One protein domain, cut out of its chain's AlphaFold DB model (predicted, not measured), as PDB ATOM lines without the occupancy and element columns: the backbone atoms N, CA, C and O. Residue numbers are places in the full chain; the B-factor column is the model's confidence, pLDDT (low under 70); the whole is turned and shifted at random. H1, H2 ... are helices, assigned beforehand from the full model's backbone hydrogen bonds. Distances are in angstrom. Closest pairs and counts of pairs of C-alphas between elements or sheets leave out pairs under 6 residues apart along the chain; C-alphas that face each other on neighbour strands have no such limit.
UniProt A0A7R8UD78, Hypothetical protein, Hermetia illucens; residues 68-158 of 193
ATOM      1  N   ILE A  68     -60.244   9.884 -17.601       87.12
ATOM      2  CA  ILE A  68     -60.011   8.822 -16.613       87.12
ATOM      3  C   ILE A  68     -58.654   9.019 -15.924       87.12
ATOM      4  O   ILE A  68     -58.556   8.852 -14.708       87.12
ATOM      5  N   HIS A  69     -57.620   9.420 -16.669       84.75
ATOM      6  CA  HIS A  69     -56.314   9.740 -16.096       84.75
ATOM      7  C   HIS A  69     -56.381  10.933 -15.140       84.75
ATOM      8  O   HIS A  69     -55.892  10.835 -14.015       84.75
ATOM      9  N   LEU A  70     -57.033  12.022 -15.553       85.56
ATOM     10  CA  LEU A  70     -57.172  13.234 -14.748       85.56
ATOM     11  C   LEU A  70     -57.967  12.963 -13.462       85.56
ATOM     12  O   LEU A  70     -57.571  13.390 -12.378       85.56
ATOM     13  N   ALA A  71     -59.057  12.198 -13.562       82.62
ATOM     14  CA  ALA A  71     -59.846  11.771 -12.410       82.62
ATOM     15  C   ALA A  71     -59.026  10.882 -11.459       82.62
ATOM     16  O   ALA A  71     -59.100  11.042 -10.242       82.62
ATOM     17  N   GLY A  72     -58.199   9.985 -12.005       81.31
ATOM     18  CA  GLY A  72     -57.288   9.148 -11.227       81.31
ATOM     19  C   GLY A  72     -56.203   9.940 -10.491       81.31
ATOM     20  O   GLY A  72     -55.830   9.569  -9.379       81.31
ATOM     21  N   GLU A  73     -55.705  11.035 -11.069       81.75
ATOM     22  CA  GLU A  73     -54.754  11.934 -10.402       81.75
ATOM     23  C   GLU A  73     -55.412  12.755  -9.292       81.75
ATOM     24  O   GLU A  73     -54.860  12.839  -8.194       81.75
ATOM     25  N   GLN A  74     -56.622  13.273  -9.518       80.19
ATOM     26  CA  GLN A  74     -57.360  13.980  -8.469       80.19
ATOM     27  C   GLN A  74     -57.725  13.060  -7.299       80.19
ATOM     28  O   GLN A  74     -57.607  13.465  -6.147       80.19
ATOM     29  N   LEU A  75     -58.066  11.793  -7.555       76.62
ATOM     30  CA  LEU A  75     -58.330  10.827  -6.484       76.62
ATOM     31  C   LEU A  75     -57.085  10.512  -5.638       76.62
ATOM     32  O   LEU A  75     -57.210  10.217  -4.452       76.62
ATOM     33  N   LYS A  76     -55.884  10.564  -6.229       73.06
ATOM     34  CA  LYS A  76     -54.626  10.409  -5.482       73.06
ATOM     35  C   LYS A  76     -54.358  11.609  -4.578       73.06
ATOM     36  O   LYS A  76     -53.881  11.404  -3.471       73.06
ATOM     37  N   ALA A  77     -54.709  12.817  -5.022       69.94
ATOM     38  CA  ALA A  77     -54.601  14.034  -4.215       69.94
ATOM     39  C   ALA A  77     -55.597  14.076  -3.039       69.94
ATOM     40  O   ALA A  77     -55.396  14.835  -2.099       69.94
ATOM     41  N   LEU A  78     -56.657  13.259  -3.081       72.31
ATOM     42  CA  LEU A  78     -57.628  13.104  -1.993       72.31
ATOM     43  C   LEU A  78     -57.230  12.043  -0.962       72.31
ATOM     44  O   LEU A  78     -57.977  11.828  -0.004       72.31
ATOM     45  N   ARG A  79     -56.103  11.341  -1.144       76.69
ATOM     46  CA  ARG A  79     -55.627  10.447  -0.089       76.69
ATOM     47  C   ARG A  79     -55.238  11.303   1.115       76.69
ATOM     48  O   ARG A  79     -54.442  12.221   0.942       76.69
ATOM     49  N   PRO A  80     -55.809  11.037   2.299       77.12
ATOM     50  CA  PRO A  80     -55.371  11.722   3.499       77.12
ATOM     51  C   PRO A  80     -53.898  11.387   3.718       77.12
ATOM     52  O   PRO A  80     -53.525  10.213   3.646       77.12
ATOM     53  N   ASP A  81     -53.092  12.422   3.949       85.44
ATOM     54  CA  ASP A  81     -51.701  12.264   4.361       85.44
ATOM     55  C   ASP A  81     -51.658  11.312   5.561       85.44
ATOM     56  O   ASP A  81     -52.395  11.501   6.537       85.44
ATOM     57  N   ASP A  82     -50.811  10.287   5.492       90.00
ATOM     58  CA  ASP A  82     -50.530   9.481   6.672       90.00
ATOM     59  C   ASP A  82     -49.621  10.252   7.648       90.00
ATOM     60  O   ASP A  82     -49.082  11.328   7.353       90.00
ATOM     61  N   GLU A  83     -49.472   9.718   8.859       91.25
ATOM     62  CA  GLU A  83     -48.661  10.356   9.900       91.25
ATOM     63  C   GLU A  83     -47.187  10.522   9.489       91.25
ATOM     64  O   GLU A  83     -46.538  11.498   9.877       91.25
ATOM     65  N   PHE A  84     -46.671   9.622   8.647       90.88
ATOM     66  CA  PHE A  84     -45.296   9.656   8.155       90.88
ATOM     67  C   PHE A  84     -45.109  10.709   7.061       90.88
ATOM     68  O   PHE A  84     -44.085  11.394   7.032       90.88
ATOM     69  N   GLU A  85     -46.097  10.895   6.192       92.31
ATOM     70  CA  GLU A  85     -46.119  11.913   5.153       92.31
ATOM     71  C   GLU A  85     -46.212  13.309   5.773       92.31
ATOM     72  O   GLU A  85     -45.429  14.199   5.417       92.31
ATOM     73  N   ALA A  86     -47.093  13.492   6.760       92.75
ATOM     74  CA  ALA A  86     -47.185  14.731   7.526       92.75
ATOM     75  C   ALA A  86     -45.859  15.049   8.241       92.75
ATOM     76  O   ALA A  86     -45.346  16.173   8.155       92.75
ATOM     77  N   PHE A  87     -45.248  14.048   8.884       93.81
ATOM     78  CA  PHE A  87     -43.946  14.198   9.530       93.81
ATOM     79  C   PHE A  87     -42.834  14.531   8.522       93.81
ATOM     80  O   PHE A  87     -42.050  15.456   8.741       93.81
ATOM     81  N   GLY A  88     -42.797  13.855   7.374       94.88
ATOM     82  CA  GLY A  88     -41.843  14.120   6.298       94.88
ATOM     83  C   GLY A  88     -41.956  15.546   5.752       94.88
ATOM     84  O   GLY A  88     -40.941  16.232   5.590       94.88
ATOM     85  N   LYS A  89     -43.185  16.040   5.541       95.69
ATOM     86  CA  LYS A  89     -43.458  17.432   5.142       95.69
ATOM     87  C   LYS A  89     -42.941  18.421   6.191       95.69
ATOM     88  O   LYS A  89     -42.261  19.390   5.832       95.69
ATOM     89  N   TYR A  90     -43.184  18.155   7.474       95.75
ATOM     90  CA  TYR A  90     -42.680  18.970   8.581       95.75
ATOM     91  C   TYR A  90     -41.144  19.019   8.625       95.75
ATOM     92  O   TYR A  90     -40.556  20.107   8.657       95.75
ATOM     93  N   ILE A  91     -40.474  17.865   8.556       95.81
ATOM     94  CA  ILE A  91     -39.007  17.779   8.545       95.81
ATOM     95  C   ILE A  91     -38.431  18.510   7.330       95.81
ATOM     96  O   ILE A  91     -37.496  19.300   7.474       95.81
ATOM     97  N   ALA A  92     -39.016  18.333   6.143       96.38
ATOM     98  CA  ALA A  92     -38.591  19.037   4.936       96.38
ATOM     99  C   ALA A  92     -38.706  20.561   5.090       96.38
ATOM    100  O   ALA A  92     -37.796  21.295   4.698       96.38
ATOM    101  N   HIS A  93     -39.794  21.052   5.687       97.50
ATOM    102  CA  HIS A  93     -39.954  22.472   5.989       97.50
ATOM    103  C   HIS A  93     -38.865  22.973   6.951       97.50
ATOM    104  O   HIS A  93     -38.211  23.980   6.675       97.50
ATOM    105  N   LYS A  94     -38.591  22.240   8.039       96.75
ATOM    106  CA  LYS A  94     -37.530  22.602   8.992       96.75
ATOM    107  C   LYS A  94     -36.150  22.615   8.342       96.75
ATOM    108  O   LYS A  94     -35.429  23.595   8.510       96.75
ATOM    109  N   LEU A  95     -35.808  21.615   7.533       95.69
ATOM    110  CA  LEU A  95     -34.523  21.558   6.831       95.69
ATOM    111  C   LEU A  95     -34.303  22.749   5.887       95.69
ATOM    112  O   LEU A  95     -33.178  23.236   5.796       95.69
ATOM    113  N   ARG A  96     -35.358  23.249   5.224       96.06
ATOM    114  CA  ARG A  96     -35.284  24.452   4.371       96.06
ATOM    115  C   ARG A  96     -35.051  25.738   5.165       96.06
ATOM    116  O   ARG A  96     -34.458  26.670   4.635       96.06
ATOM    117  N   SER A  97     -35.494  25.787   6.421       96.12
ATOM    118  CA  SER A  97     -35.299  26.949   7.300       96.12
ATOM    119  C   SER A  97     -33.899  27.027   7.931       96.12
ATOM    120  O   SER A  97     -33.512  28.077   8.446       96.12
ATOM    121  N   LEU A  98     -33.122  25.936   7.894       93.62
ATOM    122  CA  LEU A  98     -31.773  25.892   8.461       93.62
ATOM    123  C   LEU A  98     -30.777  26.669   7.590       93.62
ATOM    124  O   LEU A  98     -30.707  26.486   6.377       93.62
ATOM    125  N   LYS A  99     -29.954  27.509   8.228       91.12
ATOM    126  CA  LYS A  99     -28.974  28.371   7.550       91.12
ATOM    127  C   LYS A  99     -27.630  27.667   7.333       91.12
ATOM    128  O   LYS A  99     -27.159  26.912   8.185       91.12
ATOM    129  N   GLY A 100     -26.984  27.977   6.207       85.69
ATOM    130  CA  GLY A 100     -25.646  27.487   5.870       85.69
ATOM    131  C   GLY A 100     -25.579  25.960   5.774       85.69
ATOM    132  O   GLY A 100     -26.477  25.312   5.238       85.69
ATOM    133  N   ASN A 101     -24.520  25.374   6.331       86.69
ATOM    134  CA  ASN A 101     -24.258  23.933   6.231       86.69
ATOM    135  C   ASN A 101     -25.089  23.076   7.205       86.69
ATOM    136  O   ASN A 101     -25.043  21.849   7.139       86.69
ATOM    137  N   GLN A 102     -25.893  23.691   8.080       87.44
ATOM    138  CA  GLN A 102     -26.682  22.975   9.089       87.44
ATOM    139  C   GLN A 102     -27.708  22.018   8.471       87.44
ATOM    140  O   GLN A 102     -27.904  20.916   8.975       87.44
ATOM    141  N   SER A 103     -28.305  22.376   7.329       90.56
ATOM    142  CA  SER A 103     -29.228  21.489   6.608       90.56
ATOM    143  C   SER A 103     -28.533  20.246   6.037       90.56
ATOM    144  O   SER A 103     -29.152  19.193   5.895       90.56
ATOM    145  N   VAL A 104     -27.245  20.344   5.695       87.56
ATOM    146  CA  VAL A 104     -26.432  19.207   5.237       87.56
ATOM    147  C   VAL A 104     -26.159  18.269   6.408       87.56
ATOM    148  O   VAL A 104     -26.348  17.063   6.275       87.56
ATOM    149  N   PHE A 105     -25.788  18.816   7.568       84.50
ATOM    150  CA  PHE A 105     -25.536  18.014   8.765       84.50
ATOM    151  C   PHE A 105     -26.805  17.336   9.274       84.50
ATOM    152  O   PHE A 105     -26.795  16.128   9.480       84.50
ATOM    153  N   ALA A 106     -27.911  18.070   9.385       89.31
ATOM    154  CA  ALA A 106     -29.184  17.515   9.831       89.31
ATOM    155  C   ALA A 106     -29.666  16.370   8.925       89.31
ATOM    156  O   ALA A 106     -30.053  15.320   9.428       89.31
ATOM    157  N   ARG A 107     -29.571  16.521   7.594       90.69
ATOM    158  CA  ARG A 107     -29.906  15.441   6.648       90.69
ATOM    159  C   ARG A 107     -29.043  14.200   6.845       90.69
ATOM    160  O   ARG A 107     -29.573  13.097   6.825       90.69
ATOM    161  N   LYS A 108     -27.735  14.379   7.045       86.44
ATOM    162  CA  LYS A 108     -26.830  13.259   7.313       86.44
ATOM    163  C   LYS A 108     -27.248  12.511   8.581       86.44
ATOM    164  O   LYS A 108     -27.393  11.302   8.531       86.44
ATOM    165  N   LEU A 109     -27.508  13.231   9.674       89.44
ATOM    166  CA  LEU A 109     -27.923  12.614  10.937       89.44
ATOM    167  C   LEU A 109     -29.238  11.846  10.815       89.44
ATOM    168  O   LEU A 109     -29.352  10.750  11.350       89.44
ATOM    169  N   ILE A 110     -30.215  12.406  10.100       91.19
ATOM    170  CA  ILE A 110     -31.490  11.729   9.841       91.19
ATOM    171  C   ILE A 110     -31.246  10.420   9.081       91.19
ATOM    172  O   ILE A 110     -31.774   9.387   9.479       91.19
ATOM    173  N   ASN A 111     -30.416  10.445   8.036       90.94
ATOM    174  CA  ASN A 111     -30.085   9.243   7.269       90.94
ATOM    175  C   ASN A 111     -29.350   8.199   8.117       90.94
ATOM    176  O   ASN A 111     -29.684   7.023   8.031       90.94
ATOM    177  N   ASP A 112     -28.386   8.625   8.937       85.75
ATOM    178  CA  ASP A 112     -27.622   7.729   9.809       85.75
ATOM    179  C   ASP A 112     -28.565   7.021  10.804       85.75
ATOM    180  O   ASP A 112     -28.500   5.807  10.962       85.75
ATOM    181  N   VAL A 113     -29.505   7.751  11.418       88.94
ATOM    182  CA  VAL A 113     -30.488   7.168  12.353       88.94
ATOM    183  C   VAL A 113     -31.448   6.203  11.656       88.94
ATOM    184  O   VAL A 113     -31.747   5.148  12.210       88.94
ATOM    185  N   ILE A 114     -31.931   6.541  10.456       90.50
ATOM    186  CA  ILE A 114     -32.811   5.650   9.683       90.50
ATOM    187  C   ILE A 114     -32.070   4.361   9.327       90.50
ATOM    188  O   ILE A 114     -32.598   3.278   9.553       90.50
ATOM    189  N   PHE A 115     -30.835   4.476   8.838       88.56
ATOM    190  CA  PHE A 115     -30.010   3.334   8.459       88.56
ATOM    191  C   PHE A 115     -29.742   2.392   9.641       88.56
ATOM    192  O   PHE A 115     -29.929   1.186   9.525       88.56
ATOM    193  N   GLU A 116     -29.369   2.928  10.803       83.38
ATOM    194  CA  GLU A 116     -29.161   2.121  12.016       83.38
ATOM    195  C   GLU A 116     -30.463   1.480  12.522       83.38
ATOM    196  O   GLU A 116     -30.449   0.376  13.070       83.38
ATOM    197  N   GLY A 117     -31.600   2.149  12.312       88.81
ATOM    198  CA  GLY A 117     -32.924   1.585  12.562       88.81
ATOM    199  C   GLY A 117     -33.237   0.396  11.650       88.81
ATOM    200  O   GLY A 117     -33.694  -0.634  12.137       88.81
ATOM    201  N   GLU A 118     -32.942   0.506  10.352       89.06
ATOM    202  CA  GLU A 118     -33.108  -0.580   9.373       89.06
ATOM    203  C   GLU A 118     -32.188  -1.778   9.654       89.06
ATOM    204  O   GLU A 118     -32.547  -2.914   9.350       89.06
ATOM    205  N   LEU A 119     -31.022  -1.540  10.261       90.06
ATOM    206  CA  LEU A 119     -30.098  -2.587  10.706       90.06
ATOM    207  C   LEU A 119     -30.458  -3.201  12.070       90.06
ATOM    208  O   LEU A 119     -29.710  -4.045  12.560       90.06
ATOM    209  N   GLU A 120     -31.557  -2.768  12.699       88.44
ATOM    210  CA  GLU A 120     -31.963  -3.154  14.063       88.44
ATOM    211  C   GLU A 120     -30.877  -2.881  15.131       88.44
ATOM    212  O   GLU A 120     -30.890  -3.448  16.225       88.44
ATOM    213  N   ALA A 121     -29.937  -1.978  14.837       80.06
ATOM    214  CA  ALA A 121     -28.800  -1.632  15.690       80.06
ATOM    215  C   ALA A 121     -29.028  -0.340  16.501       80.06
ATOM    216  O   ALA A 121     -28.199   0.044  17.335       80.06
ATOM    217  N   LEU A 122     -30.173   0.322  16.303       81.75
ATOM    218  CA  LEU A 122     -30.557   1.529  17.027       81.75
ATOM    219  C   LEU A 122     -30.913   1.207  18.492       81.75
ATOM    220  O   LEU A 122     -32.046   0.873  18.837       81.75
ATOM    221  N   THR A 123     -29.925   1.314  19.378       79.56
ATOM    222  CA  THR A 123     -30.099   1.140  20.829       79.56
ATOM    223  C   THR A 123     -30.495   2.456  21.513       79.56
ATOM    224  O   THR A 123     -30.266   3.541  20.987       79.56
ATOM    225  N   LYS A 124     -31.084   2.393  22.718       70.44
ATOM    226  CA  LYS A 124     -31.482   3.600  23.484       70.44
ATOM    227  C   LYS A 124     -30.303   4.518  23.820       70.44
ATOM    228  O   LYS A 124     -30.491   5.723  23.956       70.44
ATOM    229  N   ASP A 125     -29.109   3.942  23.907       72.38
ATOM    230  CA  ASP A 125     -27.862   4.652  24.179       72.38
ATOM    231  C   ASP A 125     -27.117   5.031  22.890       72.38
ATOM    232  O   ASP A 125     -25.940   5.399  22.939       72.38
ATOM    233  N   PHE A 126     -27.780   4.940  21.726       66.00
ATOM    234  CA  PHE A 126     -27.187   5.297  20.445       66.00
ATOM    235  C   PHE A 126     -26.731   6.754  20.473       66.00
ATOM    236  O   PHE A 126     -27.513   7.708  20.445       66.00
ATOM    237  N   LYS A 127     -25.413   6.920  20.540       63.53
ATOM    238  CA  LYS A 127     -24.760   8.215  20.509       63.53
ATOM    239  C   LYS A 127     -24.279   8.441  19.092       63.53
ATOM    240  O   LYS A 127     -23.470   7.675  18.579       63.53
ATOM    241  N   ILE A 128     -24.730   9.538  18.495       61.66
ATOM    242  CA  ILE A 128     -24.215  10.029  17.220       61.66
ATOM    243  C   ILE A 128     -22.742  10.415  17.437       61.66
ATOM    244  O   ILE A 128     -22.407  11.541  17.815       61.66
ATOM    245  N   ALA A 129     -21.842   9.447  17.286       52.53
ATOM    246  CA  ALA A 129     -20.423   9.620  17.521       52.53
ATOM    247  C   ALA A 129     -19.800  10.344  16.324       52.53
ATOM    248  O   ALA A 129     -19.457   9.736  15.322       52.53
ATOM    249  N   SER A 130     -19.696  11.674  16.429       48.91
ATOM    250  CA  SER A 130     -18.669  12.548  15.831       48.91
ATOM    251  C   SER A 130     -18.216  12.294  14.373       48.91
ATOM    252  O   SER A 130     -17.145  12.752  13.974       48.91
ATOM    253  N   HIS A 131     -19.017  11.667  13.510       49.03
ATOM    254  CA  HIS A 131     -18.680  11.537  12.087       49.03
ATOM    255  C   HIS A 131     -18.895  12.860  11.326       49.03
ATOM    256  O   HIS A 131     -18.533  13.005  10.158       49.03
ATOM    257  N   VAL A 132     -19.511  13.850  11.980       52.38
ATOM    258  CA  VAL A 132     -19.733  15.200  11.451       52.38
ATOM    259  C   VAL A 132     -18.501  16.089  11.679       52.38
ATOM    260  O   VAL A 132     -18.104  16.800  10.759       52.38
ATOM    261  N   SER A 133     -17.812  15.971  12.822       48.44
ATOM    262  CA  SER A 133     -16.585  16.740  13.100       48.44
ATOM    263  C   SER A 133     -15.437  16.378  12.154       48.44
ATOM    264  O   SER A 133     -14.749  17.271  11.670       48.44
ATOM    265  N   GLY A 134     -15.263  15.095  11.814       47.62
ATOM    266  CA  GLY A 134     -14.200  14.651  10.901       47.62
ATOM    267  C   GLY A 134     -14.354  15.188   9.473       47.62
ATOM    268  O   GLY A 134     -13.388  15.664   8.886       47.62
ATOM    269  N   ILE A 135     -15.573  15.192   8.921       54.06
ATOM    270  CA  ILE A 135     -15.823  15.690   7.555       54.06
ATOM    271  C   ILE A 135     -15.708  17.219   7.485       54.06
ATOM    272  O   ILE A 135     -15.207  17.744   6.492       54.06
ATOM    273  N   ILE A 136     -16.121  17.939   8.535       53.28
ATOM    274  CA  ILE A 136     -15.948  19.398   8.609       53.28
ATOM    275  C   ILE A 136     -14.459  19.756   8.681       53.28
ATOM    276  O   ILE A 136     -14.022  20.631   7.939       53.28
ATOM    277  N   LEU A 137     -13.669  19.051   9.502       52.78
ATOM    278  CA  LEU A 137     -12.218  19.253   9.580       52.78
ATOM    279  C   LEU A 137     -11.503  18.898   8.271       52.78
ATOM    280  O   LEU A 137     -10.615  19.636   7.853       52.78
ATOM    281  N   LEU A 138     -11.902  17.821   7.590       56.38
ATOM    282  CA  LEU A 138     -11.324  17.454   6.294       56.38
ATOM    283  C   LEU A 138     -11.673  18.471   5.202       56.38
ATOM    284  O   LEU A 138     -10.813  18.812   4.396       56.38
ATOM    285  N   ARG A 139     -12.906  18.992   5.182       52.25
ATOM    286  CA  ARG A 139     -13.323  19.978   4.178       52.25
ATOM    287  C   ARG A 139     -12.712  21.358   4.422       52.25
ATOM    288  O   ARG A 139     -12.192  21.943   3.482       52.25
ATOM    289  N   ALA A 140     -12.701  21.833   5.669       54.03
ATOM    290  CA  ALA A 140     -12.040  23.087   6.031       54.03
ATOM    291  C   ALA A 140     -10.514  23.002   5.840       54.03
ATOM    292  O   ALA A 140      -9.898  23.935   5.335       54.03
ATOM    293  N   GLY A 141      -9.904  21.862   6.184       53.59
ATOM    294  CA  GLY A 141      -8.483  21.615   5.949       53.59
ATOM    295  C   GLY A 141      -8.119  21.608   4.462       53.59
ATOM    296  O   GLY A 141      -7.102  22.184   4.091       53.59
ATOM    297  N   LEU A 142      -8.959  21.017   3.604       54.66
ATOM    298  CA  LEU A 142      -8.724  20.970   2.160       54.66
ATOM    299  C   LEU A 142      -8.905  22.340   1.485       54.66
ATOM    300  O   LEU A 142      -8.110  22.681   0.616       54.66
ATOM    301  N   GLU A 143      -9.895  23.140   1.896       55.38
ATOM    302  CA  GLU A 143     -10.077  24.505   1.371       55.38
ATOM    303  C   GLU A 143      -8.885  25.412   1.732       55.38
ATOM    304  O   GLU A 143      -8.364  26.108   0.863       55.38
ATOM    305  N   MET A 144      -8.341  25.297   2.950       53.62
ATOM    306  CA  MET A 144      -7.112  26.003   3.349       53.62
ATOM    307  C   MET A 144      -5.850  25.474   2.637       53.62
ATOM    308  O   MET A 144      -4.915  26.233   2.382       53.62
ATOM    309  N   ALA A 145      -5.802  24.179   2.296       50.91
ATOM    310  CA  ALA A 145      -4.672  23.555   1.597       50.91
ATOM    311  C   ALA A 145      -4.480  24.099   0.178       50.91
ATOM    312  O   ALA A 145      -3.346  24.293  -0.267       50.91
ATOM    313  N   VAL A 146      -5.599  24.311  -0.521       55.03
ATOM    314  CA  VAL A 146      -5.630  24.787  -1.908       55.03
ATOM    315  C   VAL A 146      -5.168  26.241  -1.991       55.03
ATOM    316  O   VAL A 146      -4.492  26.604  -2.949       55.03
ATOM    317  N   GLU A 147      -5.461  27.050  -0.974       50.59
ATOM    318  CA  GLU A 147      -5.085  28.466  -0.953       50.59
ATOM    319  C   GLU A 147      -3.640  28.705  -0.468       50.59
ATOM    320  O   GLU A 147      -2.983  29.629  -0.940       50.59
ATOM    321  N   TYR A 148      -3.094  27.841   0.404       52.12
ATOM    322  CA  TYR A 148      -1.759  28.021   1.010       52.12
ATOM    323  C   TYR A 148      -0.659  27.062   0.518       52.12
ATOM    324  O   TYR A 148       0.445  27.070   1.065       52.12
ATOM    325  N   SER A 149      -0.913  26.232  -0.503       48.72
ATOM    326  CA  SER A 149       0.053  25.238  -1.012       48.72
ATOM    327  C   SER A 149       0.642  24.350   0.106       48.72
ATOM    328  O   SER A 149       1.831  24.015   0.109       48.72
ATOM    329  N   MET A 150      -0.185  23.969   1.083       44.44
ATOM    330  CA  MET A 150       0.222  23.104   2.193       44.44
ATOM    331  C   MET A 150      -0.034  21.630   1.863       44.44
ATOM    332  O   MET A 150      -1.111  21.246   1.416       44.44
ATOM    333  N   SER A 151       0.968  20.782   2.101       46.47
ATOM    334  CA  SER A 151       0.873  19.333   1.880       46.47
ATOM    335  C   SER A 151       0.348  18.622   3.129       46.47
ATOM    336  O   SER A 151       0.981  18.676   4.182       46.47
ATOM    337  N   PHE A 152      -0.769  17.904   3.005       45.31
ATOM    338  CA  PHE A 152      -1.347  17.099   4.085       45.31
ATOM    339  C   PHE A 152      -0.831  15.659   4.015       45.31
ATOM    340  O   PHE A 152      -0.947  14.998   2.984       45.31
ATOM    341  N   LYS A 153      -0.276  15.147   5.120       47.09
ATOM    342  CA  LYS A 153       0.087  13.731   5.270       47.09
ATOM    343  C   LYS A 153      -0.757  13.109   6.376       47.09
ATOM    344  O   LYS A 153      -0.622  13.486   7.535       47.09
ATOM    345  N   LEU A 154      -1.599  12.137   6.024       39.97
ATOM    346  CA  LEU A 154      -2.224  11.256   7.010       39.97
ATOM    347  C   LEU A 154      -1.170  10.267   7.511       39.97
ATOM    348  O   LEU A 154      -0.730   9.393   6.766       39.97
ATOM    349  N   LEU A 155      -0.757  10.409   8.769       42.34
ATOM    350  CA  LEU A 155       0.080   9.421   9.443       42.34
ATOM    351  C   LEU A 155      -0.816   8.477  10.258       42.34
ATOM    352  O   LEU A 155      -1.613   8.953  11.072       42.34
ATOM    353  N   PRO A 156      -0.707   7.149  10.076       41.56
ATOM    354  CA  PRO A 156      -1.378   6.201  10.953       41.56
ATOM    355  C   PRO A 156      -0.788   6.311  12.363       41.56
ATOM    356  O   PRO A 156       0.432   6.285  12.544       41.56
ATOM    357  N   VAL A 157      -1.653   6.441  13.372       45.47
ATOM    358  CA  VAL A 157      -1.244   6.501  14.780       45.47
ATOM    359  C   VAL A 157      -0.677   5.141  15.185       45.47
ATOM    360  O   VAL A 157      -1.399   4.181  15.453       45.47
ATOM    361  N   ALA A 158       0.652   5.041  15.200       46.22
ATOM    362  CA  ALA A 158       1.345   3.878  15.725       46.22
ATOM    363  C   ALA A 158       1.128   3.803  17.245       46.22
ATOM    364  O   ALA A 158       1.481   4.712  17.998       46.22
TER     365      ALA A 158
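Overview. This is residues 68 to 158 of the 193 residues of the protein "Hypothetical protein" of Hermetia illucens (UniProt A0A7R8UD78). This is an open zigzag of helices strung out along one long axis: the longest helix, H4, is towards one end, H3 and H2 make a narrow V that touches near its closed end, and H1 sticks out at the other end of the row. The chain makes a long loop back from the end of H3 to reach H4, and past H4 a tail folds back, with residues 153 to 158 standing free. The printed part has 91 residues with four named helices, in the order H1, H2, H3, H4, and no named strand; the class is all helix. The whole is extended, with a radius of gyration of the C-alphas of 20.9 A and spans of 65 by 36 by 24 A.

Arrangement. Start at H4, residues 131 to 148, which touches no helix. Look from it to H3, residues 102 to 118: the two are close but not clearly touching, and their closest C-alphas, those of Phe 105 and Val 132, are 7.0 A apart. They run opposite ways at a steep tilt of 39 degrees. Going on to H2, residues 83 to 97, you will find that it touches H3, with the closest C-alphas, those of Leu 95 and Ser 103, 5.3 A apart. H2 touches H3 with residues 95 to 96 alone, and H3 touches H2 with residues 103 to 107 alone. H2 and H3 are a helical hairpin, running opposite ways at a shallow tilt of 28 degrees. H1, residues 68 to 77, is apart from H2, H3 and H4, and H2 is apart from H4. In H1, H2 and H3 every O i to N i+4 pair is within hydrogen-bond range; in H4 it is 12 of 14.

Along the chain. Find C-alpha 131 at (-18.680, 11.537, 12.087); from there H4 runs 26.1 A to C-alpha 148 at (-1.759, 28.021, 1.010). H3 runs 24.4 A from Gln 102 to Glu 118, and H2 runs 21.5 A from Glu 83 to Ser 97. H1 begins at C-alpha 68, at (-60.011, 8.822, -16.613), and runs to Ala 77.

Size, cuts and confidence. The C-alphas of Ile 68 and Ala 158, the first and last printed residues, are the two farthest apart, at 69.5 A. The printed part has no cut. The link from H3 to H4, residues 119 to 130, is long; those from H1 to H2 and from H2 to H3 are tight. The mean pLDDT of the printed part is 74.0; residue 77 and residues 126 to 158 are under 70, and the mean over H4 is 53.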